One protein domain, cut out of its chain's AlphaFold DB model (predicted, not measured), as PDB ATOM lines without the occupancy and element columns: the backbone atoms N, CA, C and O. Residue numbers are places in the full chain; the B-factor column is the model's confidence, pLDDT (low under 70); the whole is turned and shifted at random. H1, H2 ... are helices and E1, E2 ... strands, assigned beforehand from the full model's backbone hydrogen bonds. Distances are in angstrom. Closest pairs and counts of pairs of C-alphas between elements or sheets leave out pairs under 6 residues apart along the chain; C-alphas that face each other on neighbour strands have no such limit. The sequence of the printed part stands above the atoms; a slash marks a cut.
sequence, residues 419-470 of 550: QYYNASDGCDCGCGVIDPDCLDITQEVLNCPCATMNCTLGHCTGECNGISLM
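Overview. This is residues 419 to 470 of the 550 residues of an uncharacterized protein of Naegleria gruberi (UniProt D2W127). With little regular structure, this is an elongated body of loops, holding the one-turn helix H1 towards one end and a small three-stranded meander, each strand the antiparallel neighbour of the one before, towards the other. The 52 printed residues include H1, E1, E2 and E3 in chain order, sheet order E1 - E2 - E3; the class is mixed, with 16 residues in named elements. The whole is compact, radius of gyration of the C-alphas 10.3 A, spanning 32 by 20 by 15 A.

Arrangement. Residues 427 to 428 pair in parallel with residues 445 to 446. H1, residues 436 to 439, only grazes the sheet; the closest C-alphas of H1 and E1, residues 454 to 456, are those of Cys 438 and Cys 455, 6.6 A apart. H1 is too short for an O i to N i+4 pair. E1 and E2, residues 459 to 464, form a hairpin, with N 454 and O 461 within hydrogen-bond range at 2.8 A. E2 and E3, residues 467 to 469, form another, with N 467 and O 464 at 2.9 A.

Along the chain. H1 begins at C-alpha 436 (-34.975, 5.822, 2.094). E2 measures 13.8 A. E3 ends at C-alpha 469 (-13.128, 7.099, -1.199).

Size, cuts and confidence. The printed part has no cut. The link from H1 to E1 is long. No printed residue is under 70 in pLDDT.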
ATOM      1  N   GLN A 419     -35.750  14.775  11.119       84.00
ATOM      2  CA  GLN A 419     -36.604  15.455  10.143       84.00
ATOM      3  C   GLN A 419     -36.153  15.270   8.689       84.00
ATOM      4  O   GLN A 419     -36.959  15.537   7.810       84.00
ATOM      5  N   TYR A 420     -34.902  14.854   8.460       91.62
ATOM      6  CA  TYR A 420     -34.363  14.587   7.122       91.62
ATOM      7  C   TYR A 420     -34.613  13.141   6.679       91.62
ATOM      8  O   TYR A 420     -34.719  12.868   5.499       91.62
ATOM      9  N   TYR A 421     -34.808  12.212   7.622       92.19
ATOM     10  CA  TYR A 421     -34.980  10.803   7.284       92.19
ATOM     11  C   TYR A 421     -36.264  10.555   6.476       92.19
ATOM     12  O   TYR A 421     -37.377  10.673   7.016       92.19
ATOM     13  N   ASN A 422     -36.114  10.118   5.219       91.56
ATOM     14  CA  ASN A 422     -37.213   9.836   4.293       91.56
ATOM     15  C   ASN A 422     -38.133  11.053   4.090       91.56
ATOM     16  O   ASN A 422     -39.359  10.903   4.090       91.56
ATOM     17  N   ALA A 423     -37.590  12.269   4.066       90.69
ATOM     18  CA  ALA A 423     -38.333  13.521   3.960       90.69
ATOM     19  C   ALA A 423     -38.617  13.968   2.516       90.69
ATOM     20  O   ALA A 423     -39.460  14.848   2.317       90.69
ATOM     21  N   SER A 424     -38.025  13.300   1.527       92.88
ATOM     22  CA  SER A 424     -38.100  13.616   0.097       92.88
ATOM     23  C   SER A 424     -37.602  15.025  -0.230       92.88
ATOM     24  O   SER A 424     -38.119  15.691  -1.128       92.88
ATOM     25  N   ASP A 425     -36.610  15.479   0.531       93.44
ATOM     26  CA  ASP A 425     -35.859  16.726   0.357       93.44
ATOM     27  C   ASP A 425     -34.434  16.498  -0.176       93.44
ATOM     28  O   ASP A 425     -33.748  17.452  -0.544       93.44
ATOM     29  N   GLY A 426     -34.020  15.241  -0.275       94.81
ATOM     30  CA  GLY A 426     -32.746  14.802  -0.816       94.81
ATOM     31  C   GLY A 426     -32.372  13.449  -0.222       94.81
ATOM     32  O   GLY A 426     -33.068  12.900   0.617       94.81
ATOM     33  N   CYS A 427     -31.274  12.877  -0.690       96.88
ATOM     34  CA  CYS A 427     -30.701  11.655  -0.147       96.88
ATOM     35  C   CYS A 427     -29.594  12.020   0.853       96.88
ATOM     36  O   CYS A 427     -28.462  12.310   0.457       96.88
ATOM     37  N   ASP A 428     -29.911  12.019   2.150       96.88
ATOM     38  CA  ASP A 428     -28.972  12.369   3.219       96.88
ATOM     39  C   ASP A 428     -27.975  11.241   3.534       96.88
ATOM     40  O   ASP A 428     -28.262  10.262   4.230       96.88
ATOM     41  N   CYS A 429     -26.741  11.390   3.046       95.94
ATOM     42  CA  CYS A 429     -25.662  10.439   3.306       95.94
ATOM     43  C   CYS A 429     -24.851  10.747   4.561       95.94
ATOM     44  O   CYS A 429     -24.815  11.859   5.073       95.94
ATOM     45  N   GLY A 430     -24.110   9.746   5.042       94.06
ATOM     46  CA  GLY A 430     -23.236   9.887   6.208       94.06
ATOM     47  C   GLY A 430     -23.987   9.880   7.539       94.06
ATOM     48  O   GLY A 430     -23.365   9.994   8.591       94.06
ATOM     49  N   CYS A 431     -25.301   9.677   7.500       95.56
ATOM     50  CA  CYS A 431     -26.199   9.702   8.643       95.56
ATOM     51  C   CYS A 431     -26.313   8.344   9.357       95.56
ATOM     52  O   CYS A 431     -27.318   8.067   9.997       95.56
ATOM     53  N   GLY A 432     -25.306   7.472   9.242       93.25
ATOM     54  CA  GLY A 432     -25.236   6.173   9.926       93.25
ATOM     55  C   GLY A 432     -26.020   5.038   9.254       93.25
ATOM     56  O   GLY A 432     -25.461   3.960   9.063       93.25
ATOM     57  N   VAL A 433     -27.262   5.278   8.823       93.19
ATOM     58  CA  VAL A 433     -28.048   4.344   7.988       93.19
ATOM     59  C   VAL A 433     -28.434   4.975   6.656       93.19
ATOM     60  O   VAL A 433     -28.277   6.176   6.463       93.19
ATOM     61  N   ILE A 434     -28.902   4.159   5.708       94.31
ATOM     62  CA  ILE A 434     -29.378   4.654   4.413       94.31
ATOM     63  C   ILE A 434     -30.666   5.462   4.587       94.31
ATOM     64  O   ILE A 434     -31.619   4.972   5.201       94.31
ATOM     65  N   ASP A 435     -30.692   6.672   4.030       95.88
ATOM     66  CA  ASP A 435     -31.932   7.419   3.860       95.88
ATOM     67  C   ASP A 435     -32.803   6.711   2.807       95.88
ATOM     68  O   ASP A 435     -32.314   6.442   1.706       95.88
ATOM     69  N   PRO A 436     -34.067   6.360   3.094       94.88
ATOM     70  CA  PRO A 436     -34.975   5.822   2.094       94.88
ATOM     71  C   PRO A 436     -35.126   6.693   0.841       94.88
ATOM     72  O   PRO A 436     -35.364   6.127  -0.226       94.88
ATOM     73  N   ASP A 437     -34.920   8.012   0.925       95.31
ATOM     74  CA  ASP A 437     -34.918   8.895  -0.249       95.31
ATOM     75  C   ASP A 437     -33.795   8.539  -1.240       95.31
ATOM     76  O   ASP A 437     -33.954   8.693  -2.449       95.31
ATOM     77  N   CYS A 438     -32.701   7.924  -0.774       95.25
ATOM     78  CA  CYS A 438     -31.625   7.408  -1.628       95.25
ATOM     79  C   CYS A 438     -32.036   6.229  -2.523       95.25
ATOM     80  O   CYS A 438     -31.263   5.819  -3.392       95.25
ATOM     81  N   LEU A 439     -33.214   5.635  -2.306       93.19
ATOM     82  CA  LEU A 439     -33.763   4.608  -3.196       93.19
ATOM     83  C   LEU A 439     -34.324   5.211  -4.491       93.19
ATOM     84  O   LEU A 439     -34.468   4.493  -5.484       93.19
ATOM     85  N   ASP A 440     -34.615   6.511  -4.494       92.75
ATOM     86  CA  ASP A 440     -34.977   7.269  -5.682       92.75
ATOM     87  C   ASP A 440     -33.728   7.946  -6.263       92.75
ATOM     88  O   ASP A 440     -33.231   8.953  -5.764       92.75
ATOM     89  N   ILE A 441     -33.226   7.398  -7.372       91.69
ATOM     90  CA  ILE A 441     -32.029   7.901  -8.069       91.69
ATOM     91  C   ILE A 441     -32.183   9.325  -8.627       91.69
ATOM     92  O   ILE A 441     -31.220   9.864  -9.170       91.69
ATOM     93  N   THR A 442     -33.386   9.905  -8.580       94.00
ATOM     94  CA  THR A 442     -33.630  11.287  -9.006       94.00
ATOM     95  C   THR A 442     -33.396  12.314  -7.896       94.00
ATOM     96  O   THR A 442     -33.303  13.502  -8.205       94.00
ATOM     97  N   GLN A 443     -33.259  11.876  -6.640       96.00
ATOM     98  CA  GLN A 443     -32.982  12.750  -5.499       96.00
ATOM     99  C   GLN A 443     -31.530  13.255  -5.510       96.00
ATOM    100  O   GLN A 443     -30.606  12.539  -5.903       96.00
ATOM    101  N   GLU A 444     -31.319  14.495  -5.062       95.44
ATOM    102  CA  GLU A 444     -29.978  15.065  -4.892       95.44
ATOM    103  C   GLU A 444     -29.268  14.399  -3.705       95.44
ATOM    104  O   GLU A 444     -29.851  14.248  -2.635       95.44
ATOM    105  N   VAL A 445     -28.006  14.000  -3.875       96.12
ATOM    106  CA  VAL A 445     -27.211  13.401  -2.794       96.12
ATOM    107  C   VAL A 445     -26.663  14.503  -1.886       96.12
ATOM    108  O   VAL A 445     -25.804  15.287  -2.294       96.12
ATOM    109  N   LEU A 446     -27.130  14.535  -0.640       95.88
ATOM    110  CA  LEU A 446     -26.752  15.508   0.380       95.88
ATOM    111  C   LEU A 446     -25.676  14.942   1.318       95.88
ATOM    112  O   LEU A 446     -25.477  13.732   1.437       95.88
ATOM    113  N   ASN A 447     -24.948  15.840   1.989       94.06
ATOM    114  CA  ASN A 447     -23.891  15.531   2.968       94.06
ATOM    115  C   ASN A 447     -22.691  14.724   2.440       94.06
ATOM    116  O   ASN A 447     -21.856  14.264   3.226       94.06
ATOM    117  N   CYS A 448     -22.533  14.611   1.120       94.19
ATOM    118  CA  CYS A 448     -21.294  14.127   0.524       94.19
ATOM    119  C   CYS A 448     -20.335  15.275   0.195       94.19
ATOM    120  O   CYS A 448     -20.775  16.349  -0.212       94.19
ATOM    121  N   PRO A 449     -19.009  15.062   0.316       92.38
ATOM    122  CA  PRO A 449     -18.024  16.101   0.026       92.38
ATOM    123  C   PRO A 449     -18.143  16.697  -1.383       92.38
ATOM    124  O   PRO A 449     -17.715  17.828  -1.606       92.38
ATOM    125  N   CYS A 450     -18.652  15.916  -2.345       91.56
ATOM    126  CA  CYS A 450     -18.614  16.242  -3.767       91.56
ATOM    127  C   CYS A 450     -19.877  15.736  -4.471       91.56
ATOM    128  O   CYS A 450     -20.319  14.617  -4.218       91.56
ATOM    129  N   ALA A 451     -20.408  16.538  -5.400       89.31
ATOM    130  CA  ALA A 451     -21.668  16.270  -6.106       89.31
ATOM    131  C   ALA A 451     -21.639  15.033  -7.027       89.31
ATOM    132  O   ALA A 451     -22.674  14.586  -7.501       89.31
ATOM    133  N   THR A 452     -20.453  14.485  -7.313       91.44
ATOM    134  CA  THR A 452     -20.275  13.267  -8.121       91.44
ATOM    135  C   THR A 452     -20.313  11.978  -7.296       91.44
ATOM    136  O   THR A 452     -20.147  10.899  -7.863       91.44
ATOM    137  N   MET A 453     -20.459  12.066  -5.969       92.56
ATOM    138  CA  MET A 453     -20.515  10.897  -5.089       92.56
ATOM    139  C   MET A 453     -21.942  10.346  -4.974       92.56
ATOM    140  O   MET A 453     -22.912  11.091  -5.026       92.56
ATOM    141  N   ASN A 454     -22.044   9.033  -4.759       94.19
ATOM    142  CA  ASN A 454     -23.295   8.309  -4.554       94.19
ATOM    143  C   ASN A 454     -23.443   7.864  -3.098       94.19
ATOM    144  O   ASN A 454     -22.456   7.502  -2.449       94.19
ATOM    145  N   CYS A 455     -24.685   7.777  -2.624       94.44
ATOM    146  CA  CYS A 455     -24.997   7.135  -1.354       94.44
ATOM    147  C   CYS A 455     -25.116   5.626  -1.510       94.44
ATOM    148  O   CYS A 455     -26.045   5.133  -2.145       94.44
ATOM    149  N   THR A 456     -24.224   4.877  -0.874       93.19
ATOM    150  CA  THR A 456     -24.342   3.421  -0.800       93.19
ATOM    151  C   THR A 456     -24.376   3.011   0.664       93.19
ATOM    152  O   THR A 456     -23.427   3.270   1.401       93.19
ATOM    153  N   LEU A 457     -25.475   2.377   1.094       90.12
ATOM    154  CA  LEU A 457     -25.685   1.919   2.478       90.12
ATOM    155  C   LEU A 457     -25.519   3.033   3.534       90.12
ATOM    156  O   LEU A 457     -24.980   2.790   4.607       90.12
ATOM    157  N   GLY A 458     -25.959   4.256   3.223       89.06
ATOM    158  CA  GLY A 458     -25.837   5.403   4.132       89.06
ATOM    159  C   GLY A 458     -24.455   6.059   4.150       89.06
ATOM    160  O   GLY A 458     -24.210   6.946   4.963       89.06
ATOM    161  N   HIS A 459     -23.546   5.672   3.250       92.44
ATOM    162  CA  HIS A 459     -22.210   6.254   3.142       92.44
ATOM    163  C   HIS A 459     -21.944   6.834   1.753       92.44
ATOM    164  O   HIS A 459     -22.345   6.270   0.736       92.44
ATOM    165  N   CYS A 460     -21.199   7.938   1.713       93.88
ATOM    166  CA  CYS A 460     -20.711   8.521   0.470       93.88
ATOM    167  C   CYS A 460     -19.654   7.617  -0.167       93.88
ATOM    168  O   CYS A 460     -18.645   7.282   0.453       93.88
ATOM    169  N   THR A 461     -19.875   7.257  -1.424       92.69
ATOM    170  CA  THR A 461     -18.995   6.405  -2.230       92.69
ATOM    171  C   THR A 461     -18.762   7.043  -3.594       92.69
ATOM    172  O   THR A 461     -19.646   7.707  -4.127       92.69
ATOM    173  N   GLY A 462     -17.571   6.868  -4.161       90.56
ATOM    174  CA  GLY A 462     -17.212   7.419  -5.471       90.56
ATOM    175  C   GLY A 462     -15.901   8.198  -5.450       90.56
ATOM    176  O   GLY A 462     -15.179   8.217  -4.449       90.56
ATOM    177  N   GLU A 463     -15.581   8.822  -6.580       87.56
ATOM    178  CA  GLU A 463     -14.397   9.666  -6.712       87.56
ATOM    179  C   GLU A 463     -14.757  11.128  -6.484       87.56
ATOM    180  O   GLU A 463     -15.672  11.675  -7.107       87.56
ATOM    181  N   CYS A 464     -13.983  11.771  -5.618       89.06
ATOM    182  CA  CYS A 464     -13.963  13.214  -5.523       89.06
ATOM    183  C   CYS A 464     -12.583  13.740  -5.905       89.06
ATOM    184  O   CYS A 464     -11.588  13.378  -5.282       89.06
ATOM    185  N   ASN A 465     -12.519  14.621  -6.908       86.44
ATOM    186  CA  ASN A 465     -11.277  15.274  -7.340       86.44
ATOM    187  C   ASN A 465     -10.125  14.285  -7.634       86.44
ATOM    188  O   ASN A 465      -8.964  14.580  -7.362       86.44
ATOM    189  N   GLY A 466     -10.442  13.098  -8.169       82.00
ATOM    190  CA  GLY A 466      -9.463  12.044  -8.472       82.00
ATOM    191  C   GLY A 466      -9.003  11.212  -7.266       82.00
ATOM    192  O   GLY A 466      -8.110  10.381  -7.411       82.00
ATOM    193  N   ILE A 467      -9.599  11.410  -6.085       75.25
ATOM    194  CA  ILE A 467      -9.382  10.580  -4.896       75.25
ATOM    195  C   ILE A 467     -10.588   9.651  -4.739       75.25
ATOM    196  O   ILE A 467     -11.721  10.104  -4.556       75.25
ATOM    197  N   SER A 468     -10.341   8.343  -4.819       79.94
ATOM    198  CA  SER A 468     -11.357   7.313  -4.592       79.94
ATOM    199  C   SER A 468     -11.549   7.097  -3.091       79.94
ATOM    200  O   SER A 468     -10.612   6.707  -2.392       79.94
ATOM    201  N   LEU A 469     -12.756   7.363  -2.587       75.06
ATOM    202  CA  LEU A 469     -13.128   7.099  -1.199       75.06
ATOM    203  C   LEU A 469     -13.907   5.780  -1.141       75.06
ATOM    204  O   LEU A 469     -15.049   5.698  -1.595       75.06
ATOM    205  N   MET A 470     -13.286   4.738  -0.582       72.62
ATOM    206  CA  MET A 470     -13.988   3.511  -0.199       72.62
ATOM    207  C   MET A 470     -14.439   3.640   1.255       72.62
ATOM    208  O   MET A 470     -13.646   4.023   2.114       72.62
TER     209      MET A 470